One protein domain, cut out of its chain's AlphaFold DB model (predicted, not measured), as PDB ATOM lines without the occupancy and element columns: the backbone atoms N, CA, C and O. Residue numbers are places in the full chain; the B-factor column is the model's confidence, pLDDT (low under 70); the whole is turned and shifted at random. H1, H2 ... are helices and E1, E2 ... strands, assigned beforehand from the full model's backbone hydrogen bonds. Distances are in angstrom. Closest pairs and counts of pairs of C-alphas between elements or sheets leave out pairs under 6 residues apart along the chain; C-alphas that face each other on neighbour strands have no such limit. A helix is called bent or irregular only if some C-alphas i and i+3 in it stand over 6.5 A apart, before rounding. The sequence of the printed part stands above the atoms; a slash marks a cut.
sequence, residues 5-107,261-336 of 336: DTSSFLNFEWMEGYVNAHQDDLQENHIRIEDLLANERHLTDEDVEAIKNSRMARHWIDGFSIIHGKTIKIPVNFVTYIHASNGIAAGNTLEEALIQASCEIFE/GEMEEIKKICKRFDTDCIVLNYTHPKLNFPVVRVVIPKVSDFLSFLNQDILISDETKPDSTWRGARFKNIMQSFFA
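What this domain is: This is residues 5 to 107 and 261 to 336 of the 336 residues of the protein "YcaO-like family protein" of Desulfobacterales bacterium (UniProt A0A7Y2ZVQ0). A strongly twisted sheet of five strands makes one side of the domain, with the long helix H6 packed over its strands E5 and E3 and H7 packed on H6. H5 packs beside E1 and E5 near the middle, and short helices and long links make the other side, where H9 lies far out. The printed part has 179 residues with nine named helices and five named strands, in the order H1 H2 H3 H4 E1 E2 H5 E3 H6 H7 E4 E5 H8 H9; the sheet runs E2 E1 E4 E5 E3, antiparallel throughout. The class is mixed, helices and strands; the whole is compact and rounded, with a radius of gyration of the C-alphas of 15.8 A and spans of 45 by 39 by 38 A.

How they stand to each other: E1, residues 59 to 65, and E2, residues 70 to 75, form a hairpin, with N 63 and O 72 2.8 A apart. E4, residues 278 to 281, is E1's other neighbour, with N 64 and O 279 2.9 A apart. E4 forms a hairpin with E5, residues 291 to 295, with N 280 and O 293 2.8 A apart. E3, residues 88 to 90, is the edge strand beside E5, with N 292 and O 89 2.9 A apart. H6, residues 94 to 107, is over E5 and E3 at a height over the sheet of 5.7 A; the closest C-alphas of H6 and E5 are those of Ala 97 and Val 292, 6.0 A apart. H7, residues 261 to 272, touches H6 with residues 262 to 266 alone, at a steep tilt of 44 degrees; the closest C-alphas are those of Ile 99 and Met 263, 6.6 A apart. H5, residues 76 to 83, stands at the sheet's level, with a height over the sheet of 0.3 A. H4, residues 55 to 58, only grazes the sheet and touches H5; the closest C-alphas are those of Ala 57 and Phe 78, 5.2 A apart. H2, residues 33 to 36, only just touches H3, residues 45 to 53, with 3 pairs of C-alphas within 8 A. H8, residues 308 to 311, is close to H3 but not clearly touching, with the C-alphas of Ile 51 and Leu 311 7.9 A apart. H1, residues 5 to 10, and H9, residues 326 to 335, are each apart from the other named elements. Every O i to N i+4 pair is within hydrogen-bond range in H1, H3, H5, H6 and H7, and 5 of 6 in H9; H2, H4 and H8 are too short for such a pair.

Where its parts are: H1 begins at C-alpha 5, (227.927, 268.640, 190.647). From first to last C-alpha, E1 measures 18.4 A, E2 16.5 A, H6 19.8 A and H7 16.7 A. H6 begins at C-alpha 94, (253.776, 261.682, 187.234). H8 is irregular: C-alphas 308 and 311 are 7.4 A apart. H9 ends at C-alpha 335, (234.464, 245.352, 186.809).

The domain as a whole: The two C-alphas farthest apart are those of Gly 261 and Asp 314, 45.5 A. Residues 108 to 260 are not printed, and C-alphas 107 and 261 are 19.2 A apart across the cut. The long links are H1 to H2, E5 to H8 and H8 to H9. The mean pLDDT of the printed part is 89.6; residues 320 to 336 are under 70.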
ATOM      1  N   ASP A   5     226.571 268.928 190.157       82.38
ATOM      2  CA  ASP A   5     227.927 268.640 190.647       82.38
ATOM      3  C   ASP A   5     228.421 267.250 190.231       82.38
ATOM      4  O   ASP A   5     229.585 267.079 189.876       82.38
ATOM      5  N   THR A   6     227.535 266.244 190.233       80.75
ATOM      6  CA  THR A   6     227.911 264.900 189.770       80.75
ATOM      7  C   THR A   6     228.197 264.921 188.268       80.75
ATOM      8  O   THR A   6     229.179 264.336 187.827       80.75
ATOM      9  N   SER A   7     227.353 265.594 187.480       80.56
ATOM     10  CA  SER A   7     227.544 265.697 186.029       80.56
ATOM     11  C   SER A   7     228.814 266.468 185.677       80.56
ATOM     12  O   SER A   7     229.556 266.036 184.804       80.56
ATOM     13  N   SER A   8     229.072 267.577 186.366       85.31
ATOM     14  CA  SER A   8     230.268 268.405 186.217       85.31
ATOM     15  C   SER A   8     231.532 267.598 186.532       85.31
ATOM     16  O   SER A   8     232.481 267.562 185.751       85.31
ATOM     17  N   PHE A   9     231.504 266.818 187.617       85.75
ATOM     18  CA  PHE A   9     232.605 265.922 187.955       85.75
ATOM     19  C   PHE A   9     232.860 264.850 186.884       85.75
ATOM     20  O   PHE A   9     234.004 264.650 186.477       85.75
ATOM     21  N   LEU A  10     231.803 264.182 186.408       85.31
ATOM     22  CA  LEU A  10     231.893 263.132 185.384       85.31
ATOM     23  C   LEU A  10     232.294 263.662 184.000       85.31
ATOM     24  O   LEU A  10     232.808 262.898 183.192       85.31
ATOM     25  N   ASN A  11     232.076 264.952 183.743       87.25
ATOM     26  CA  ASN A  11     232.520 265.654 182.540       87.25
ATOM     27  C   ASN A  11     233.921 266.264 182.677       87.25
ATOM     28  O   ASN A  11     234.352 266.987 181.781       87.25
ATOM     29  N   PHE A  12     234.618 265.980 183.784       91.44
ATOM     30  CA  PHE A  12     235.968 266.466 184.061       91.44
ATOM     31  C   PHE A  12     236.085 267.999 184.110       91.44
ATOM     32  O   PHE A  12     237.162 268.544 183.891       91.44
ATOM     33  N   GLU A  13     235.010 268.711 184.468       94.06
ATOM     34  CA  GLU A  13     235.009 270.187 184.529       94.06
ATOM     35  C   GLU A  13     235.960 270.754 185.596       94.06
ATOM     36  O   GLU A  13     236.268 271.941 185.607       94.06
ATOM     37  N   TRP A  14     236.427 269.900 186.508       92.75
ATOM     38  CA  TRP A  14     237.404 270.228 187.545       92.75
ATOM     39  C   TRP A  14     238.858 270.203 187.052       92.75
ATOM     40  O   TRP A  14     239.749 270.593 187.806       92.75
ATOM     41  N   MET A  15     239.115 269.702 185.843       95.19
ATOM     42  CA  MET A  15     240.461 269.610 185.280       95.19
ATOM     43  C   MET A  15     240.913 270.938 184.668       95.19
ATOM     44  O   MET A  15     240.110 271.766 184.239       95.19
ATOM     45  N   GLU A  16     242.230 271.131 184.620       94.19
ATOM     46  CA  GLU A  16     242.842 272.342 184.082       94.19
ATOM     47  C   GLU A  16     242.486 272.561 182.604       94.19
ATOM     48  O   GLU A  16     242.410 271.624 181.803       94.19
ATOM     49  N   GLY A  17     242.226 273.823 182.257       95.12
ATOM     50  CA  GLY A  17     241.905 274.221 180.892       95.12
ATOM     51  C   GLY A  17     240.582 273.677 180.362       95.12
ATOM     52  O   GLY A  17     240.423 273.613 179.141       95.12
ATOM     53  N   TYR A  18     239.642 273.281 181.228       97.12
ATOM     54  CA  TYR A  18     238.351 272.781 180.774       97.12
ATOM     55  C   TYR A  18     237.590 273.800 179.907       97.12
ATOM     56  O   TYR A  18     237.391 274.949 180.310       97.12
ATOM     57  N   VAL A  19     237.119 273.359 178.739       96.94
ATOM     58  CA  VAL A  19     236.261 274.124 177.824       96.94
ATOM     59  C   VAL A  19     235.194 273.201 177.234       96.94
ATOM     60  O   VAL A  19     235.484 272.074 176.834       96.94
ATOM     61  N   ASN A  20     233.954 273.691 177.149       96.19
ATOM     62  CA  ASN A  20     232.876 273.024 176.421       96.19
ATOM     63  C   ASN A  20     232.667 273.706 175.062       96.19
ATOM     64  O   ASN A  20     232.112 274.804 175.016       96.19
ATOM     65  N   ALA A  21     233.138 273.087 173.980       96.56
ATOM     66  CA  ALA A  21     233.108 273.662 172.634       96.56
ATOM     67  C   ALA A  21     233.109 272.577 171.549       96.56
ATOM     68  O   ALA A  21     233.562 271.454 171.780       96.56
ATOM     69  N   HIS A  22     232.631 272.911 170.350       96.44
ATOM     70  CA  HIS A  22     232.910 272.088 169.173       96.44
ATOM     71  C   HIS A  22     234.382 272.236 168.774       96.44
ATOM     72  O   HIS A  22     234.993 273.271 169.032       96.44
ATOM     73  N   GLN A  23     234.944 271.205 168.133       96.44
ATOM     74  CA  GLN A  23     236.341 271.223 167.680       96.44
ATOM     75  C   GLN A  23     236.648 272.463 166.828       96.44
ATOM     76  O   GLN A  23     237.652 273.128 167.055       96.44
ATOM     77  N   ASP A  24     235.752 272.796 165.898       94.50
ATOM     78  CA  ASP A  24     235.962 273.875 164.930       94.50
ATOM     79  C   ASP A  24     235.860 275.284 165.559       94.50
ATOM     80  O   ASP A  24     236.275 276.264 164.942       94.50
ATOM     81  N   ASP A  25     235.370 275.387 166.801       95.69
ATOM     82  CA  ASP A  25     235.291 276.644 167.556       95.69
ATOM     83  C   ASP A  25     236.536 276.895 168.432       95.69
ATOM     84  O   ASP A  25     236.727 278.010 168.935       95.69
ATOM     85  N   LEU A  26     237.394 275.882 168.633       94.19
ATOM     86  CA  LEU A  26     238.594 275.995 169.464       94.19
ATOM     87  C   LEU A  26     239.647 276.885 168.804       94.19
ATOM     88  O   LEU A  26     240.069 276.655 167.673       94.19
ATOM     89  N   GLN A  27     240.124 277.876 169.558       89.88
ATOM     90  CA  GLN A  27     241.186 278.784 169.112       89.88
ATOM     91  C   GLN A  27     242.575 278.280 169.525       89.88
ATOM     92  O   GLN A  27     243.590 278.656 168.937       89.88
ATOM     93  N   GLU A  28     242.637 277.434 170.550       90.75
ATOM     94  CA  GLU A  28     243.858 276.837 171.064       90.75
ATOM     95  C   GLU A  28     244.322 275.641 170.226       90.75
ATOM     96  O   GLU A  28     243.549 274.976 169.534       90.75
ATOM     97  N   ASN A  29     245.612 275.318 170.344       93.38
ATOM     98  CA  ASN A  29     246.170 274.094 169.781       93.38
ATOM     99  C   ASN A  29     245.461 272.873 170.390       93.38
ATOM    100  O   ASN A  29     245.481 272.690 171.608       93.38
ATOM    101  N   HIS A  30     244.872 272.029 169.551       96.31
ATOM    102  CA  HIS A  30     244.051 270.896 169.965       96.31
ATOM    103  C   HIS A  30     244.358 269.665 169.115       96.31
ATOM    104  O   HIS A  30     244.815 269.783 167.978       96.31
ATOM    105  N   ILE A  31     244.132 268.475 169.674       96.12
ATOM    106  CA  ILE A  31     244.155 267.252 168.873       96.12
ATOM    107  C   ILE A  31     242.905 267.205 168.000       96.12
ATOM    108  O   ILE A  31     241.810 267.531 168.464       96.12
ATOM    109  N   ARG A  32     243.049 266.756 166.756       96.19
ATOM    110  CA  ARG A  32     241.897 266.516 165.895       96.19
ATOM    111  C   ARG A  32     241.273 265.166 166.233       96.19
ATOM    112  O   ARG A  32     241.979 264.171 166.401       96.19
ATOM    113  N   ILE A  33     239.950 265.104 166.292       96.62
ATOM    114  CA  ILE A  33     239.198 263.850 166.448       96.62
ATOM    115  C   ILE A  33     239.528 262.881 165.307       96.62
ATOM    116  O   ILE A  33     239.610 261.675 165.517       96.62
ATOM    117  N   GLU A  34     239.818 263.409 164.124       96.12
ATOM    118  CA  GLU A  34     240.283 262.652 162.967       96.12
ATOM    119  C   GLU A  34     241.615 261.935 163.233       96.12
ATOM    120  O   GLU A  34     241.779 260.783 162.836       96.12
ATOM    121  N   ASP A  35     242.544 262.563 163.964       95.50
ATOM    122  CA  ASP A  35     243.825 261.943 164.324       95.50
ATOM    123  C   ASP A  35     243.623 260.789 165.322       95.50
ATOM    124  O   ASP A  35     244.326 259.776 165.262       95.50
ATOM    125  N   LEU A  36     242.632 260.913 166.215       96.50
ATOM    126  CA  LEU A  36     242.220 259.848 167.136       96.50
ATOM    127  C   LEU A  36     241.528 258.680 166.414       96.50
ATOM    128  O   LEU A  36     241.583 257.553 166.898       96.50
ATOM    129  N   LEU A  37     240.898 258.943 165.269       96.38
ATOM    130  CA  LEU A  37     240.155 257.969 164.463       96.38
ATOM    131  C   LEU A  37     240.917 257.495 163.218       96.38
ATOM    132  O   LEU A  37     240.361 256.777 162.391       96.38
ATOM    133  N   ALA A  38     242.198 257.838 163.077       94.38
ATOM    134  CA  ALA A  38     242.971 257.604 161.855       94.38
ATOM    135  C   ALA A  38     243.091 256.119 161.435       94.38
ATOM    136  O   ALA A  38     243.355 255.819 160.266       94.38
ATOM    137  N   ASN A  39     242.890 255.178 162.363       94.19
ATOM    138  CA  ASN A  39     242.858 253.742 162.066       94.19
ATOM    139  C   ASN A  39     241.489 253.249 161.568       94.19
ATOM    140  O   ASN A  39     241.411 252.199 160.924       94.19
ATOM    141  N   GLU A  40     240.419 254.008 161.799       95.06
ATOM    142  CA  GLU A  40     239.040 253.629 161.501       95.06
ATOM    143  C   GLU A  40     238.645 253.999 160.068       95.06
ATOM    144  O   GLU A  40     237.685 254.715 159.811       95.06
ATOM    145  N   ARG A  41     239.376 253.436 159.097       93.00
ATOM    146  CA  ARG A  41     239.215 253.686 157.645       93.00
ATOM    147  C   ARG A  41     237.843 253.327 157.064       93.00
ATOM    148  O   ARG A  41     237.611 253.527 155.878       93.00
ATOM    149  N   HIS A  42     236.997 252.689 157.860       93.38
ATOM    150  CA  HIS A  42     235.652 252.291 157.474       93.38
ATOM    151  C   HIS A  42     234.619 253.401 157.732       93.38
ATOM    152  O   HIS A  42     233.513 253.305 157.210       93.38
ATOM    153  N   LEU A  43     234.966 254.419 158.530       95.69
ATOM    154  CA  LEU A  43     234.117 255.577 158.787       95.69
ATOM    155  C   LEU A  43     234.102 256.501 157.571       95.69
ATOM    156  O   LEU A  43     235.139 256.758 156.958       95.69
ATOM    157  N   THR A  44     232.920 257.008 157.240       96.31
ATOM    158  CA  THR A  44     232.741 258.052 156.229       96.31
ATOM    159  C   THR A  44     232.996 259.439 156.821       96.31
ATOM    160  O   THR A  44     232.991 259.618 158.041       96.31
ATOM    161  N   ASP A  45     233.166 260.449 155.964       95.88
ATOM    162  CA  ASP A  45     233.279 261.845 156.410       95.88
ATOM    163  C   ASP A  45     232.035 262.289 157.206       95.88
ATOM    164  O   ASP A  45     232.153 263.014 158.193       95.88
ATOM    165  N   GLU A  46     230.847 261.800 156.829       95.81
ATOM    166  CA  GLU A  46     229.595 262.059 157.551       95.81
ATOM    167  C   GLU A  46     229.604 261.441 158.958       95.81
ATOM    168  O   GLU A  46     229.166 262.085 159.914       95.81
ATOM    169  N   ASP A  47     230.146 260.225 159.111       95.31
ATOM    170  CA  ASP A  47     230.276 259.571 160.420       95.31
ATOM    171  C   ASP A  47     231.218 260.358 161.339       95.31
ATOM    172  O   ASP A  47     230.900 260.611 162.504       95.31
ATOM    173  N   VAL A  48     232.374 260.777 160.816       95.88
ATOM    174  CA  VAL A  48     233.358 261.564 161.571       95.88
ATOM    175  C   VAL A  48     232.772 262.914 161.981       95.88
ATOM    176  O   VAL A  48     232.913 263.319 163.136       95.88
ATOM    177  N   GLU A  49     232.049 263.586 161.084       95.19
ATOM    178  CA  GLU A  49     231.397 264.862 161.380       95.19
ATOM    179  C   GLU A  49     230.274 264.709 162.422       95.19
ATOM    180  O   GLU A  49     230.132 265.540 163.325       95.19
ATOM    181  N   ALA A  50     229.515 263.610 162.384       94.12
ATOM    182  CA  ALA A  50     228.540 263.295 163.427       94.12
ATOM    183  C   ALA A  50     229.215 263.081 164.796       94.12
ATOM    184  O   ALA A  50     228.731 263.586 165.813       94.12
ATOM    185  N   ILE A  51     230.360 262.391 164.836       94.69
ATOM    186  CA  ILE A  51     231.142 262.187 166.065       94.69
ATOM    187  C   ILE A  51     231.673 263.521 166.601       94.69
ATOM    188  O   ILE A  51     231.501 263.793 167.793       94.69
ATOM    189  N   LYS A  52     232.255 264.373 165.746       94.94
ATOM    190  CA  LYS A  52     232.736 265.718 166.113       94.94
ATOM    191  C   LYS A  52     231.639 266.572 166.752       94.94
ATOM    192  O   LYS A  52     231.896 267.295 167.712       94.94
ATOM    193  N   ASN A  53     230.412 266.467 166.244       93.31
ATOM    194  CA  ASN A  53     229.274 267.253 166.724       93.31
ATOM    195  C   ASN A  53     228.534 266.638 167.920       93.31
ATOM    196  O   ASN A  53     227.687 267.311 168.530       93.31
ATOM    197  N   SER A  54     228.875 265.402 168.289       92.44
ATOM    198  CA  SER A  54     228.298 264.702 169.436       92.44
ATOM    199  C   SER A  54     228.557 265.441 170.747       92.44
ATOM    200  O   SER A  54     229.526 266.186 170.888       92.44
ATOM    201  N   ARG A  55     227.720 265.221 171.765       89.19
ATOM    202  CA  ARG A  55     227.932 265.843 173.092       89.19
ATOM    203  C   ARG A  55     229.240 265.401 173.746       89.19
ATOM    204  O   ARG A  55     229.872 266.170 174.460       89.19
ATOM    205  N   MET A  56     229.642 264.160 173.498       88.69
ATOM    206  CA  MET A  56     230.823 263.547 174.098       88.69
ATOM    207  C   MET A  56     232.132 264.163 173.589       88.69
ATOM    208  O   MET A  56     233.109 264.224 174.333       88.69
ATOM    209  N   ALA A  57     232.141 264.658 172.353       94.75
ATOM    210  CA  ALA A  57     233.291 265.310 171.733       94.75
ATOM    211  C   ALA A  57     233.519 266.759 172.195       94.75
ATOM    212  O   ALA A  57     234.525 267.355 171.829       94.75
ATOM    213  N   ARG A  58     232.615 267.334 173.003       95.38
ATOM    214  CA  ARG A  58     232.653 268.768 173.342       95.38
ATOM    215  C   ARG A  58     233.442 269.121 174.591       95.38
ATOM    216  O   ARG A  58     233.640 270.296 174.855       95.38
ATOM    217  N   HIS A  59     233.830 268.136 175.393       95.81
ATOM    218  CA  HIS A  59     234.485 268.369 176.678       95.81
ATOM    219  C   HIS A  59     235.996 268.318 176.498       95.81
ATOM    220  O   HIS A  59     236.558 267.230 176.382       95.81
ATOM    221  N   TRP A  60     236.636 269.482 176.472       98.00
ATOM    222  CA  TRP A  60     238.067 269.633 176.232       98.00
ATOM    223  C   TRP A  60     238.793 270.001 177.513       98.00
ATOM    224  O   TRP A  60     238.269 270.780 178.295       98.00
ATOM    225  N   ILE A  61     239.993 269.467 177.714       97.69
ATOM    226  CA  ILE A  61     240.887 269.798 178.835       97.69
ATOM    227  C   ILE A  61     242.315 269.977 178.324       97.69
ATOM    228  O   ILE A  61     242.619 269.567 177.199       97.69
ATOM    229  N   ASP A  62     243.199 270.518 179.155       97.94
ATOM    230  CA  ASP A  62     244.623 270.592 178.840       97.94
ATOM    231  C   ASP A  62     245.319 269.232 178.993       97.94
ATOM    232  O   ASP A  62     245.200 268.534 180.003       97.94
ATOM    233  N   GLY A  63     246.081 268.865 177.966       97.88
ATOM    234  CA  GLY A  63     247.082 267.807 177.992       97.88
ATOM    235  C   GLY A  63     248.457 268.352 177.633       97.88
ATOM    236  O   GLY A  63     248.577 269.393 176.988       97.88
ATOM    237  N   PHE A  64     249.512 267.642 178.020       98.12
ATOM    238  CA  PHE A  64     250.888 268.015 177.702       98.12
ATOM    239  C   PHE A  64     251.493 267.053 176.678       98.12
ATOM    240  O   PHE A  64     251.623 265.859 176.949       98.12
ATOM    241  N   SER A  65     251.878 267.565 175.506       97.94
ATOM    242  CA  SER A  65     252.642 266.800 174.515       97.94
ATOM    243  C   SER A  65     254.101 266.708 174.953       97.94
ATOM    244  O   SER A  65     254.815 267.714 174.972       97.94
ATOM    245  N   ILE A  66     254.579 265.497 175.247       96.88
ATOM    246  CA  ILE A  66     255.992 265.287 175.608       96.88
ATOM    247  C   ILE A  66     256.921 265.317 174.387       96.88
ATOM    248  O   ILE A  66     258.134 265.465 174.545       96.88
ATOM    249  N   ILE A  67     256.372 265.178 173.176       96.50
ATOM    250  CA  ILE A  67     257.133 265.258 171.922       96.50
ATOM    251  C   ILE A  67     257.422 266.713 171.565       96.50
ATOM    252  O   ILE A  67     258.552 267.044 171.206       96.50
ATOM    253  N   HIS A  68     256.414 267.578 171.687       95.31
ATOM    254  CA  HIS A  68     256.488 268.978 171.281       95.31
ATOM    255  C   HIS A  68     256.762 269.939 172.445       95.31
ATOM    256  O   HIS A  68     257.068 271.104 172.202       95.31
ATOM    257  N   GLY A  69     256.642 269.481 173.695       96.44
ATOM    258  CA  GLY A  69     256.866 270.302 174.887       96.44
ATOM    259  C   GLY A  69     255.838 271.422 175.054       96.44
ATOM    260  O   GLY A  69     256.191 272.508 175.508       96.44
ATOM    261  N   LYS A  70     254.585 271.192 174.645       96.62
ATOM    262  CA  LYS A  70     253.516 272.202 174.671       96.62
ATOM    263  C   LYS A  70     252.183 271.626 175.133       96.62
ATOM    264  O   LYS A  70     251.913 270.437 174.958       96.62
ATOM    265  N   THR A  71     251.336 272.507 175.653       97.50
ATOM    266  CA  THR A  71     249.943 272.194 175.973       97.50
ATOM    267  C   THR A  71     249.118 272.014 174.695       97.50
ATOM    268  O   THR A  71     249.316 272.708 173.690       97.50
ATOM    269  N   ILE A  72     248.201 271.054 174.727       97.31
ATOM    270  CA  ILE A  72     247.265 270.734 173.653       97.31
ATOM    271  C   ILE A  72     245.908 270.358 174.255       97.31
ATOM    272  O   ILE A  72     245.856 269.618 175.237       97.31
ATOM    273  N   LYS A  73     244.807 270.857 173.686       97.94
ATOM    274  CA  LYS A  73     243.453 270.489 174.123       97.94
ATOM    275  C   LYS A  73     243.097 269.074 173.678       97.94
ATOM    276  O   LYS A  73     243.346 268.709 172.528       97.94
ATOM    277  N   ILE A  74     242.463 268.312 174.571       98.00
ATOM    278  CA  ILE A  74     242.043 266.919 174.350       98.00
ATOM    279  C   ILE A  74     240.557 266.734 174.680       98.00
ATOM    280  O   ILE A  74     240.150 267.147 175.769       98.00
ATOM    281  N   PRO A  75     239.751 266.074 173.818       97.19
ATOM    282  CA  PRO A  75     238.330 265.853 174.066       97.19
ATOM    283  C   PRO A  75     238.153 264.686 175.051       97.19
ATOM    284  O   PRO A  75     237.977 263.530 174.661       97.19
ATOM    285  N   VAL A  76     238.261 264.963 176.352       95.62
ATOM    286  CA  VAL A  76     238.450 263.960 177.415       95.62
ATOM    287  C   VAL A  76     237.341 262.917 177.489       95.62
ATOM    288  O   VAL A  76     237.623 261.735 177.697       95.62
ATOM    289  N   ASN A  77     236.088 263.313 177.274       93.31
ATOM    290  CA  ASN A  77     234.966 262.378 177.292       93.31
ATOM    291  C   ASN A  77     235.031 261.420 176.095       93.31
ATOM    292  O   ASN A  77     234.857 260.211 176.262       93.31
ATOM    293  N   PHE A  78     235.356 261.933 174.906       94.94
ATOM    294  CA  PHE A  78     235.542 261.110 173.714       94.94
ATOM    295  C   PHE A  78     236.741 260.169 173.856       94.94
ATOM    296  O   PHE A  78     236.598 258.966 173.650       94.94
ATOM    297  N   VAL A  79     237.889 260.675 174.317       95.19
ATOM    298  CA  VAL A  79     239.065 259.846 174.632       95.19
ATOM    299  C   VAL A  79     238.704 258.755 175.636       95.19
ATOM    300  O   VAL A  79     239.036 257.595 175.410       95.19
ATOM    301  N   THR A  80     237.962 259.084 176.697       91.56
ATOM    302  CA  THR A  80     237.491 258.100 177.682       91.56
ATOM    303  C   THR A  80     236.670 256.997 177.053       91.56
ATOM    304  O   THR A  80     236.867 255.828 177.380       91.56
ATOM    305  N   TYR A  81     235.802 257.354 176.119       90.75
ATOM    306  CA  TYR A  81     234.979 256.395 175.415       90.75
ATOM    307  C   TYR A  81     235.785 255.456 174.512       90.75
ATOM    308  O   TYR A  81     235.573 254.249 174.574       90.75
ATOM    309  N   ILE A  82     236.728 255.982 173.722       92.94
ATOM    310  CA  ILE A  82     237.498 255.187 172.746       92.94
ATOM    311  C   ILE A  82     238.772 254.536 173.314       92.94
ATOM    312  O   ILE A  82     239.395 253.733 172.627       92.94
ATOM    313  N   HIS A  83     239.155 254.845 174.561       90.50
ATOM    314  CA  HIS A  83     240.295 254.227 175.268       90.50
ATOM    315  C   HIS A  83     239.863 253.342 176.453       90.50
ATOM    316  O   HIS A  83     240.640 252.500 176.895       90.50
ATOM    317  N   ALA A  84     238.644 253.507 176.984       88.94
ATOM    318  CA  ALA A  84     238.189 252.861 178.219       88.94
ATOM    319  C   ALA A  84     239.193 253.062 179.374       88.94
ATOM    320  O   ALA A  84     239.398 254.197 179.793       88.94
ATOM    321  N   SER A  85     239.814 252.000 179.893       88.69
ATOM    322  CA  SER A  85     240.868 252.091 180.914       88.69
ATOM    323  C   SER A  85     242.289 252.121 180.345       88.69
ATOM    324  O   SER A  85     243.214 252.364 181.109       88.69
ATOM    325  N   ASN A  86     242.471 251.878 179.040       93.75
ATOM    326  CA  ASN A  86     243.794 251.758 178.429       93.75
ATOM    327  C   ASN A  86     244.584 253.063 178.575       93.75
ATOM    328  O   ASN A  86     244.069 254.147 178.267       93.75
ATOM    329  N   GLY A  87     245.832 252.939 179.023       95.12
ATOM    330  CA  GLY A  87     246.733 254.075 179.188       95.12
ATOM    331  C   GLY A  87     246.431 254.926 180.418       95.12
ATOM    332  O   GLY A  87     246.798 256.098 180.437       95.12
ATOM    333  N   ILE A  88     245.753 254.381 181.430       96.81
ATOM    334  CA  ILE A  88     245.600 255.021 182.740       96.81
ATOM    335  C   ILE A  88     246.533 254.325 183.720       96.81
ATOM    336  O   ILE A  88     246.472 253.111 183.886       96.81
ATOM    337  N   ALA A  89     247.361 255.093 184.417       98.00
ATOM    338  CA  ALA A  89     248.194 254.551 185.475       98.00
ATOM    339  C   ALA A  89     248.362 255.555 186.606       98.00
ATOM    340  O   ALA A  89     248.210 256.767 186.436       98.00
ATOM    341  N   ALA A  90     248.686 255.018 187.769       97.88
ATOM    342  CA  ALA A  90     249.091 255.784 188.926       97.88
ATOM    343  C   ALA A  90     250.526 255.407 189.297       97.88
ATOM    344  O   ALA A  90     250.984 254.317 188.949       97.88
ATOM    345  N   GLY A  91     251.225 256.298 189.991       96.44
ATOM    346  CA  GLY A  91     252.625 256.097 190.344       96.44
ATOM    347  C   GLY A  91     253.072 257.027 191.459       96.44
ATOM    348  O   GLY A  91     252.355 257.945 191.853       96.44
ATOM    349  N   ASN A  92     254.276 256.799 191.973       96.50
ATOM    350  CA  ASN A  92     254.874 257.664 192.991       96.50
ATOM    351  C   ASN A  92     255.159 259.074 192.451       96.50
ATOM    352  O   ASN A  92     255.135 260.046 193.206       96.50
ATOM    353  N   THR A  93     255.405 259.186 191.142       96.94
ATOM    354  CA  THR A  93     255.541 260.451 190.414       96.94
ATOM    355  C   THR A  93     254.706 260.424 189.131       96.94
ATOM    356  O   THR A  93     254.252 259.364 188.691       96.94
ATOM    357  N   LEU A  94     254.490 261.591 188.514       97.12
ATOM    358  CA  LEU A  94     253.776 261.682 187.234       97.12
ATOM    359  C   LEU A  94     254.543 260.978 186.106       97.12
ATOM    360  O   LEU A  94     253.929 260.395 185.219       97.12
ATOM    361  N   GLU A  95     255.873 261.015 186.154       97.44
ATOM    362  CA  GLU A  95     256.763 260.373 185.189       97.44
ATOM    363  C   GLU A  95     256.697 258.844 185.295       97.44
ATOM    364  O   GLU A  95     256.587 258.168 184.275       97.44
ATOM    365  N   GLU A  96     256.686 258.295 186.514       97.31
ATOM    366  CA  GLU A  96     256.498 256.855 186.740       97.31
ATOM    367  C   GLU A  96     255.129 256.396 186.211       97.31
ATOM    368  O   GLU A  96     255.035 255.420 185.462       97.31
ATOM    369  N   ALA A  97     254.069 257.151 186.522       98.12
ATOM    370  CA  ALA A  97     252.726 256.874 186.025       98.12
ATOM    371  C   ALA A  97     252.658 256.959 184.484       98.12
ATOM    372  O   ALA A  97     252.048 256.108 183.840       98.12
ATOM    373  N   LEU A  98     253.323 257.943 183.870       98.31
ATOM    374  CA  LEU A  98     253.427 258.096 182.415       98.31
ATOM    375  C   LEU A  98     254.089 256.885 181.757       98.31
ATOM    376  O   LEU A  98     253.587 256.390 180.745       98.31
ATOM    377  N   ILE A  99     255.202 256.410 182.314       98.12
ATOM    378  CA  ILE A  99     255.922 255.252 181.781       98.12
ATOM    379  C   ILE A  99     255.046 254.009 181.883       98.12
ATOM    380  O   ILE A  99     254.849 253.323 180.882       98.12
ATOM    381  N   GLN A 100     254.431 253.775 183.045       97.94
ATOM    382  CA  GLN A 100     253.541 252.637 183.256       97.94
ATOM    383  C   GLN A 100     252.333 252.656 182.301       97.94
ATOM    384  O   GLN A 100     252.026 251.633 181.685       97.94
ATOM    385  N   ALA A 101     251.678 253.808 182.128       98.38
ATOM    386  CA  ALA A 101     250.562 253.974 181.194       98.38
ATOM    387  C   ALA A 101     250.991 253.760 179.731       98.38
ATOM    388  O   ALA A 101     250.274 253.131 178.953       98.38
ATOM    389  N   SER A 102     252.174 254.252 179.355       98.50
ATOM    390  CA  SER A 102     252.728 254.079 178.003       98.50
ATOM    391  C   SER A 102     253.090 252.617 177.725       98.50
ATOM    392  O   SER A 102     252.766 252.090 176.662       98.50
ATOM    393  N   CYS A 103     253.706 251.931 178.693       97.94
ATOM    394  CA  CYS A 103     254.000 250.503 178.614       97.94
ATOM    395  C   CYS A 103     252.723 249.673 178.443       97.94
ATOM    396  O   CYS A 103     252.697 248.794 177.582       97.94
ATOM    397  N   GLU A 104     251.654 249.980 179.183       97.44
ATOM    398  CA  GLU A 104     250.351 249.325 179.011       97.44
ATOM    399  C   GLU A 104     249.782 249.532 177.596       97.44
ATOM    400  O   GLU A 104     249.345 248.572 176.957       97.44
ATOM    401  N   ILE A 105     249.862 250.750 177.049       98.25
ATOM    402  CA  ILE A 105     249.454 251.018 175.661       98.25
ATOM    403  C   ILE A 105     250.243 250.139 174.683       98.25
ATOM    404  O   ILE A 105     249.648 249.515 173.801       98.25
ATOM    405  N   PHE A 106     251.568 250.050 174.834       98.25
ATOM    406  CA  PHE A 106     252.411 249.225 173.962       98.25
ATOM    407  C   PHE A 106     252.096 247.735 174.084       98.25
ATOM    408  O   PHE A 106     252.098 247.028 173.074       98.25
ATOM    409  N   GLU A 107     251.786 247.271 175.294       96.81
ATOM    410  CA  GLU A 107     251.363 245.904 175.581       96.81
ATOM    411  C   GLU A 107     250.096 245.545 174.784       96.81
ATOM    412  O   GLU A 107     250.075 244.552 174.050       96.81
ATOM    413  N   GLY A 261     265.549 258.533 180.977       96.81
ATOM    414  CA  GLY A 261     265.916 257.675 179.856       96.81
ATOM    415  C   GLY A 261     264.727 256.884 179.303       96.81
ATOM    416  O   GLY A 261     264.585 256.779 178.087       96.81
ATOM    417  N   GLU A 262     263.850 256.371 180.169       97.06
ATOM    418  CA  GLU A 262     262.654 255.624 179.751       97.06
ATOM    419  C   GLU A 262     261.664 256.537 179.018       97.06
ATOM    420  O   GLU A 262     261.143 256.180 177.958       97.06
ATOM    421  N   MET A 263     261.473 257.766 179.509       96.88
ATOM    422  CA  MET A 263     260.689 258.783 178.808       96.88
ATOM    423  C   MET A 263     261.278 259.128 177.435       96.88
ATOM    424  O   MET A 263     260.529 259.298 176.473       96.88
ATOM    425  N   GLU A 264     262.604 259.221 177.307       97.06
ATOM    426  CA  GLU A 264     263.251 259.470 176.015       97.06
ATOM    427  C   GLU A 264     263.058 258.308 175.031       97.06
ATOM    428  O   GLU A 264     262.847 258.552 173.840       97.06
ATOM    429  N   GLU A 265     263.050 257.055 175.496       97.31
ATOM    430  CA  GLU A 265     262.689 255.919 174.641       97.31
ATOM    431  C   GLU A 265     261.219 255.960 174.214       97.31
ATOM    432  O   GLU A 265     260.940 255.788 173.028       97.31
ATOM    433  N   ILE A 266     260.279 256.303 175.105       98.06
ATOM    434  CA  ILE A 266     258.868 256.524 174.724       98.06
ATOM    435  C   ILE A 266     258.779 257.573 173.608       98.06
ATOM    436  O   ILE A 266     258.113 257.350 172.594       98.06
ATOM    437  N   LYS A 267     259.507 258.691 173.728       98.00
ATOM    438  CA  LYS A 267     259.535 259.719 172.677       98.00
ATOM    439  C   LYS A 267     260.085 259.186 171.356       98.00
ATOM    440  O   LYS A 267     259.565 259.540 170.296       98.00
ATOM    441  N   LYS A 268     261.132 258.354 171.381       97.62
ATOM    442  CA  LYS A 268     261.684 257.719 170.171       97.62
ATOM    443  C   LYS A 268     260.669 256.780 169.523       97.62
ATOM    444  O   LYS A 268     260.513 256.827 168.304       97.62
ATOM    445  N   ILE A 269     259.952 255.989 170.318       97.81
ATOM    446  CA  ILE A 269     258.893 255.088 169.847       97.81
ATOM    447  C   ILE A 269     257.774 255.885 169.170       97.81
ATOM    448  O   ILE A 269     257.422 255.601 168.028       97.81
ATOM    449  N   CYS A 270     257.266 256.941 169.808       97.75
ATOM    450  CA  CYS A 270     256.215 257.782 169.228       97.75
ATOM    451  C   CYS A 270     256.663 258.478 167.935       97.75
ATOM    452  O   CYS A 270     255.916 258.499 166.960       97.75
ATOM    453  N   LYS A 271     257.919 258.946 167.862       96.88
ATOM    454  CA  LYS A 271     258.503 259.465 166.611       96.88
ATOM    455  C   LYS A 271     258.533 258.411 165.501       96.88
ATOM    456  O   LYS A 271     258.284 258.741 164.348       96.88
ATOM    457  N   ARG A 272     258.823 257.146 165.826       96.88
ATOM    458  CA  ARG A 272     258.798 256.030 164.860       96.88
ATOM    459  C   ARG A 272     257.385 255.683 164.393       96.88
ATOM    460  O   ARG A 272     257.239 255.225 163.264       96.88
ATOM    461  N   PHE A 273     256.375 255.919 165.226       95.12
ATOM    462  CA  PHE A 273     254.963 255.812 164.855       95.12
ATOM    463  C   PHE A 273     254.409 257.042 164.124       95.12
ATOM    464  O   PHE A 273     253.250 257.010 163.714       95.12
ATOM    465  N   ASP A 274     255.205 258.104 163.953       95.88
ATOM    466  CA  ASP A 274     254.747 259.384 163.398       95.88
ATOM    467  C   ASP A 274     253.481 259.892 164.119       95.88
ATOM    468  O   ASP A 274     252.404 260.101 163.543       95.88
ATOM    469  N   THR A 275     253.592 259.964 165.447       95.88
ATOM    470  CA  THR A 275     252.499 260.360 166.333       95.88
ATOM    471  C   THR A 275     253.018 261.069 167.584       95.88
ATOM    472  O   THR A 275     254.215 261.063 167.887       95.88
ATOM    473  N   ASP A 276     252.100 261.698 168.312       96.50
ATOM    474  CA  ASP A 276     252.383 262.384 169.569       96.50
ATOM    475  C   ASP A 276     252.225 261.440 170.778       96.50
ATOM    476  O   ASP A 276     251.656 260.353 170.677       96.50
ATOM    477  N   CYS A 277     252.710 261.870 171.939       98.00
ATOM    478  CA  CYS A 277     252.412 261.273 173.234       98.00
ATOM    479  C   CYS A 277     251.942 262.383 174.170       98.00
ATOM    480  O   CYS A 277     252.700 263.298 174.509       98.00
ATOM    481  N   ILE A 278     250.664 262.322 174.535       98.38
ATOM    482  CA  ILE A 278     249.975 263.385 175.254       98.38
ATOM    483  C   ILE A 278     249.570 262.867 176.623       98.38
ATOM    484  O   ILE A 278     248.918 261.831 176.741       98.38
ATOM    485  N   VAL A 279     249.945 263.609 177.659       98.31
ATOM    486  CA  VAL A 279     249.709 263.240 179.054       98.31
ATOM    487  C   VAL A 279     248.637 264.142 179.643       98.31
ATOM    488  O   VAL A 279     248.759 265.366 179.615       98.31
ATOM    489  N   LEU A 280     247.591 263.534 180.187       98.06
ATOM    490  CA  LEU A 280     246.541 264.187 180.956       98.06
ATOM    491  C   LEU A 280     246.802 263.932 182.440       98.06
ATOM    492  O   LEU A 280     246.888 262.776 182.860       98.06
ATOM    493  N   ASN A 281     246.899 264.989 183.243       96.81
ATOM    494  CA  ASN A 281     247.086 264.856 184.684       96.81
ATOM    495  C   ASN A 281     245.742 264.585 185.378       96.81
ATOM    496  O   ASN A 281     244.967 265.503 185.624       96.81
ATOM    497  N   TYR A 282     245.473 263.321 185.701       95.31
ATOM    498  CA  TYR A 282     244.251 262.852 186.370       95.31
ATOM    499  C   TYR A 282     244.354 262.902 187.905       95.31
ATOM    500  O   TYR A 282     243.473 262.399 188.605       95.31
ATOM    501  N   THR A 283     245.412 263.508 188.450       95.69
ATOM    502  CA  THR A 283     245.613 263.653 189.895       95.69
ATOM    503  C   THR A 283     244.467 264.447 190.511       95.69
ATOM    504  O   THR A 283     244.347 265.658 190.335       95.69
ATOM    505  N   HIS A 284     243.612 263.761 191.265       92.06
ATOM    506  CA  HIS A 284     242.474 264.408 191.896       92.06
ATOM    507  C   HIS A 284     242.940 265.306 193.060       92.06
ATOM    508  O   HIS A 284     243.598 264.791 193.970       92.06
ATOM    509  N   PRO A 285     242.528 266.588 193.141       89.25
ATOM    510  CA  PRO A 285     243.046 267.542 194.132       89.25
ATOM    511  C   PRO A 285     242.893 267.117 195.599       89.25
ATOM    512  O   PRO A 285     243.687 267.510 196.446       89.25
ATOM    513  N   LYS A 286     241.873 266.305 195.921       91.69
ATOM    514  CA  LYS A 286     241.673 265.785 197.288       91.69
ATOM    515  C   LYS A 286     242.469 264.521 197.599       91.69
ATOM    516  O   LYS A 286     242.787 264.297 198.759       91.69
ATOM    517  N   LEU A 287     242.699 263.666 196.599       92.31
ATOM    518  CA  LEU A 287     243.453 262.423 196.805       92.31
ATOM    519  C   LEU A 287     244.952 262.706 196.760       92.31
ATOM    520  O   LEU A 287     245.705 262.092 197.504       92.31
ATOM    521  N   ASN A 288     245.351 263.658 195.910       93.88
ATOM    522  CA  ASN A 288     246.721 264.123 195.744       93.88
ATOM    523  C   ASN A 288     247.722 262.973 195.530       93.88
ATOM    524  O   ASN A 288     248.844 263.003 196.030       93.88
ATOM    525  N   PHE A 289     247.280 261.944 194.805       96.94
ATOM    526  CA  PHE A 289     248.095 260.811 194.387       96.94
ATOM    527  C   PHE A 289     248.281 260.882 192.867       96.94
ATOM    528  O   PHE A 289     247.261 261.023 192.180       96.94
ATOM    529  N   PRO A 290     249.519 260.824 192.339       97.94
ATOM    530  CA  PRO A 290     249.767 260.978 190.912       97.94
ATOM    531  C   PRO A 290     249.027 259.927 190.089       97.94
ATOM    532  O   PRO A 290     249.269 258.726 190.211       97.94
ATOM    533  N   VAL A 291     248.125 260.399 189.235       98.00
ATOM    534  CA  VAL A 291     247.423 259.583 188.244       98.00
ATOM    535  C   VAL A 291     247.523 260.303 186.917       98.00
ATOM    536  O   VAL A 291     247.279 261.508 186.840       98.00
ATOM    537  N   VAL A 292     247.854 259.571 185.864       98.19
ATOM    538  CA  VAL A 292     247.863 260.103 184.507       98.19
ATOM    539  C   VAL A 292     246.997 259.255 183.601       98.19
ATOM    540  O   VAL A 292     246.792 258.060 183.825       98.19
ATOM    541  N   ARG A 293     246.542 259.889 182.529       98.06
ATOM    542  CA  ARG A 293     246.149 259.189 181.320       98.06
ATOM    543  C   ARG A 293     247.070 259.585 180.182       98.06
ATOM    544  O   ARG A 293     247.301 260.770 179.965       98.06
ATOM    545  N   VAL A 294     247.531 258.602 179.428       98.56
ATOM    546  CA  VAL A 294     248.332 258.798 178.226       98.56
ATOM    547  C   VAL A 294     247.475 258.545 176.992       98.56
ATOM    548  O   VAL A 294     246.707 257.586 176.935       98.56
ATOM    549  N   VAL A 295     247.616 259.419 176.002       98.31
ATOM    550  CA  VAL A 295     246.995 259.305 174.684       98.31
ATOM    551  C   VAL A 295     248.108 259.330 173.641       98.31
ATOM    552  O   VAL A 295     248.842 260.312 173.528       98.31
ATOM    553  N   ILE A 296     248.226 258.243 172.883       98.12
ATOM    554  CA  ILE A 296     249.132 258.095 171.741       98.12
ATOM    555  C   ILE A 296     248.238 257.839 170.522       98.12
ATOM    556  O   ILE A 296     247.819 256.696 170.303       98.12
ATOM    557  N   PRO A 297     247.886 258.877 169.743       96.62
ATOM    558  CA  PRO A 297     246.982 258.730 168.604       96.62
ATOM    559  C   PRO A 297     247.468 257.631 167.657       96.62
ATOM    560  O   PRO A 297     248.678 257.463 167.483       96.62
ATOM    561  N   LYS A 298     246.534 256.886 167.055       93.50
ATOM    562  CA  LYS A 298     246.785 255.680 166.235       93.50
ATOM    563  C   LYS A 298     247.280 254.443 167.009       93.50
ATOM    564  O   LYS A 298     247.431 253.384 166.395       93.50
ATOM    565  N   VAL A 299     247.567 254.545 168.308       96.25
ATOM    566  CA  VAL A 299     248.189 253.458 169.089       96.25
ATOM    567  C   VAL A 299     247.376 253.088 170.332       96.25
ATOM    568  O   VAL A 299     247.244 251.900 170.616       96.25
ATOM    569  N   SER A 300     246.856 254.072 171.075       96.12
ATOM    570  CA  SER A 300     246.285 253.880 172.418       96.12
ATOM    571  C   SER A 300     244.785 253.602 172.479       96.12
ATOM    572  O   SER A 300     244.294 253.207 173.539       96.12
ATOM    573  N   ASP A 301     244.039 253.803 171.395       93.19
ATOM    574  CA  ASP A 301     242.624 253.441 171.365       93.19
ATOM    575  C   ASP A 301     242.453 251.913 171.466       93.19
ATOM    576  O   ASP A 301     243.326 251.134 171.072       93.19
ATOM    577  N   PHE A 302     241.320 251.460 172.005       91.50
ATOM    578  CA  PHE A 302     240.997 250.027 172.046       91.50
ATOM    579  C   PHE A 302     239.967 249.629 170.979       91.50
ATOM    580  O   PHE A 302     239.446 248.510 171.015       91.50
ATOM    581  N   LEU A 303     239.678 250.504 170.008       93.00
ATOM    582  CA  LEU A 303     238.660 250.271 168.976       93.00
ATOM    583  C   LEU A 303     239.002 249.053 168.118       93.00
ATOM    584  O   LEU A 303     238.126 248.257 167.783       93.00
ATOM    585  N   SER A 304     240.295 248.820 167.884       92.44
ATOM    586  CA  SER A 304     240.808 247.637 167.184       92.44
ATOM    587  C   SER A 304     240.385 246.287 167.798       92.44
ATOM    588  O   SER A 304     240.388 245.270 167.081       92.44
ATOM    589  N   PHE A 305     239.990 246.279 169.081       93.88
ATOM    590  CA  PHE A 305     239.480 245.119 169.814       93.88
ATOM    591  C   PHE A 305     237.956 244.962 169.751       93.88
ATOM    592  O   PHE A 305     237.434 243.918 170.148       93.88
ATOM    593  N   LEU A 306     237.226 245.971 169.290       92.62
ATOM    594  CA  LEU A 306     235.769 245.974 169.250       92.62
ATOM    595  C   LEU A 306     235.236 245.646 167.854       92.62
ATOM    596  O   LEU A 306     235.987 245.454 166.898       92.62
ATOM    597  N   ASN A 307     233.910 245.560 167.758       89.62
ATOM    598  CA  ASN A 307     233.249 245.522 166.462       89.62
ATOM    599  C   ASN A 307     233.437 246.870 165.756       89.62
ATOM    600  O   ASN A 307     233.406 247.916 166.403       89.62
ATOM    601  N   GLN A 308     233.557 246.839 164.430       88.12
ATOM    602  CA  GLN A 308     233.735 248.049 163.619       88.12
ATOM    603  C   GLN A 308     232.563 249.031 163.761       88.12
ATOM    604  O   GLN A 308     232.762 250.234 163.757       88.12
ATOM    605  N   ASP A 309     231.343 248.546 163.988       88.19
ATOM    606  CA  ASP A 309     230.155 249.393 164.104       88.19
ATOM    607  C   ASP A 309     230.033 250.146 165.443       88.19
ATOM    608  O   ASP A 309     229.073 250.894 165.629       88.19
ATOM    609  N   ILE A 310     230.983 249.998 166.378       89.38
ATOM    610  CA  ILE A 310     230.876 250.555 167.739       89.38
ATOM    611  C   ILE A 310     230.656 252.076 167.766       89.38
ATOM    612  O   ILE A 310     229.977 252.584 168.661       89.38
ATOM    613  N   LEU A 311     231.196 252.809 166.791       89.75
ATOM    614  CA  LEU A 311     231.091 254.270 166.731       89.75
ATOM    615  C   LEU A 311     229.821 254.771 166.031       89.75
ATOM    616  O   LEU A 311     229.428 255.913 166.262       89.75
ATOM    617  N   ILE A 312     229.169 253.930 165.226       90.44
ATOM    618  CA  ILE A 312     228.065 254.329 164.333       90.44
ATOM    619  C   ILE A 312     226.731 253.655 164.672       90.44
ATOM    620  O   ILE A 312     225.670 254.187 164.354       90.44
ATOM    621  N   SER A 313     226.758 252.511 165.358       86.38
ATOM    622  CA  SER A 313     225.554 251.785 165.762       86.38
ATOM    623  C   SER A 313     224.681 252.634 166.686       86.38
ATOM    624  O   SER A 313     225.178 253.277 167.612       86.38
ATOM    625  N   ASP A 314     223.362 252.606 166.487       81.69
ATOM    626  CA  ASP A 314     222.405 253.403 167.267       81.69
ATOM    627  C   ASP A 314     222.465 253.152 168.776       81.69
ATOM    628  O   ASP A 314     222.039 254.000 169.560       81.69
ATOM    629  N   GLU A 315     222.984 251.996 169.186       76.44
ATOM    630  CA  GLU A 315     223.090 251.601 170.587       76.44
ATOM    631  C   GLU A 315     224.390 252.049 171.268       76.44
ATOM    632  O   GLU A 315     224.464 252.045 172.502       76.44
ATOM    633  N   THR A 316     225.424 252.372 170.487       81.31
ATOM    634  CA  THR A 316     226.776 252.640 171.002       81.31
ATOM    635  C   THR A 316     227.401 253.920 170.465       81.31
ATOM    636  O   THR A 316     228.379 254.385 171.034       81.31
ATOM    637  N   LYS A 317     226.838 254.562 169.438       81.19
ATOM    638  CA  LYS A 317     227.352 255.838 168.931       81.19
ATOM    639  C   LYS A 317     227.481 256.883 170.050       81.19
ATOM    640  O   LYS A 317     226.642 256.881 170.957       81.19
ATOM    641  N   PRO A 318     228.459 257.802 169.992       78.94
ATOM    642  CA  PRO A 318     228.715 258.823 171.016       78.94
ATOM    643  C   PRO A 318     227.495 259.544 171.614       78.94
ATOM    644  O   PRO A 318     227.463 259.801 172.815       78.94
ATOM    645  N   ASP A 319     226.463 259.833 170.817       73.06
ATOM    646  CA  ASP A 319     225.240 260.489 171.308       73.06
ATOM    647  C   ASP A 319     224.234 259.534 171.981       73.06
ATOM    648  O   ASP A 319     223.364 259.965 172.742       73.06
ATOM    649  N   SER A 320     224.336 258.228 171.724       61.84
ATOM    650  CA  SER A 320     223.445 257.198 172.278       61.84
ATOM    651  C   SER A 320     223.868 256.708 173.663       61.84
ATOM    652  O   SER A 320     223.017 256.332 174.472       61.84
ATOM    653  N   THR A 321     225.164 256.758 173.984       54.75
ATOM    654  CA  THR A 321     225.725 256.243 175.246       54.75
ATOM    655  C   THR A 321     225.274 257.047 176.463       54.75
ATOM    656  O   THR A 321     225.223 256.510 177.572       54.75
ATOM    657  N   TRP A 322     224.787 258.276 176.254       49.19
ATOM    658  CA  TRP A 322     224.080 259.067 177.265       49.19
ATOM    659  C   TRP A 322     222.753 258.425 177.723       49.19
ATOM    660  O   TRP A 322     222.266 258.719 178.812       49.19
ATOM    661  N   ARG A 323     222.177 257.493 176.943       47.44
ATOM    662  CA  ARG A 323     221.008 256.681 177.344       47.44
ATOM    663  C   ARG A 323     221.376 255.433 178.161       47.44
ATOM    664  O   ARG A 323     220.491 254.678 178.551       47.44
ATOM    665  N   GLY A 324     222.658 255.236 178.482       43.34
ATOM    666  CA  GLY A 324     223.121 254.634 179.738       43.34
ATOM    667  C   GLY A 324     222.802 253.163 180.035       43.34
ATOM    668  O   GLY A 324     223.207 252.700 181.094       43.34
ATOM    669  N   ALA A 325     222.114 252.404 179.179       46.00
ATOM    670  CA  ALA A 325     221.800 251.000 179.474       46.00
ATOM    671  C   ALA A 325     222.904 250.040 178.998       46.00
ATOM    672  O   ALA A 325     223.481 249.304 179.798       46.00
ATOM    673  N   ARG A 326     223.259 250.065 177.706       47.31
ATOM    674  CA  ARG A 326     224.205 249.098 177.128       47.31
ATOM    675  C   ARG A 326     225.669 249.457 177.382       47.31
ATOM    676  O   ARG A 326     226.413 248.577 177.795       47.31
ATOM    677  N   PHE A 327     226.070 250.728 177.255       46.81
ATOM    678  CA  PHE A 327     227.417 251.160 177.666       46.81
ATOM    679  C   PHE A 327     227.652 250.898 179.152       46.81
ATOM    680  O   PHE A 327     228.707 250.409 179.516       46.81
ATOM    681  N   LYS A 328     226.646 251.107 180.012       45.28
ATOM    682  CA  LYS A 328     226.741 250.743 181.429       45.28
ATOM    683  C   LYS A 328     226.877 249.239 181.628       45.28
ATOM    684  O   LYS A 328     227.687 248.858 182.452       45.28
ATOM    685  N   ASN A 329     226.178 248.394 180.870       50.06
ATOM    686  CA  ASN A 329     226.366 246.939 180.938       50.06
ATOM    687  C   ASN A 329     227.755 246.504 180.438       50.06
ATOM    688  O   ASN A 329     228.379 245.642 181.050       50.06
ATOM    689  N   ILE A 330     228.267 247.120 179.367       49.19
ATOM    690  CA  ILE A 330     229.624 246.879 178.859       49.19
ATOM    691  C   ILE A 330     230.646 247.354 179.904       49.19
ATOM    692  O   ILE A 330     231.481 246.556 180.311       49.19
ATOM    693  N   MET A 331     230.513 248.576 180.434       44.12
ATOM    694  CA  MET A 331     231.337 249.150 181.511       44.12
ATOM    695  C   MET A 331     231.279 248.332 182.811       44.12
ATOM    696  O   MET A 331     232.311 248.046 183.404       44.12
ATOM    697  N   GLN A 332     230.096 247.883 183.232       42.50
ATOM    698  CA  GLN A 332     229.916 246.985 184.377       42.50
ATOM    699  C   GLN A 332     230.581 245.633 184.134       42.50
ATOM    700  O   GLN A 332     231.130 245.060 185.066       42.50
ATOM    701  N   SER A 333     230.609 245.154 182.888       49.12
ATOM    702  CA  SER A 333     231.356 243.949 182.545       49.12
ATOM    703  C   SER A 333     232.875 244.127 182.622       49.12
ATOM    704  O   SER A 333     233.556 243.113 182.677       49.12
ATOM    705  N   PHE A 334     233.435 245.345 182.683       36.91
ATOM    706  CA  PHE A 334     234.871 245.520 182.970       36.91
ATOM    707  C   PHE A 334     235.206 245.243 184.440       36.91
ATOM    708  O   PHE A 334     236.318 244.814 184.723       36.91
ATOM    709  N   PHE A 335     234.257 245.459 185.357       32.78
ATOM    710  CA  PHE A 335     234.464 245.352 186.809       32.78
ATOM    711  C   PHE A 335     233.832 244.099 187.442       32.78
ATOM    712  O   PHE A 335     233.896 243.945 188.661       32.78
ATOM    713  N   ALA A 336     233.214 243.235 186.631       29.19
ATOM    714  CA  ALA A 336     232.578 241.983 187.046       29.19
ATOM    715  C   ALA A 336     233.301 240.736 186.516       29.19
ATOM    716  O   ALA A 336     233.819 240.757 185.361       29.19
TER     717      ALA A 336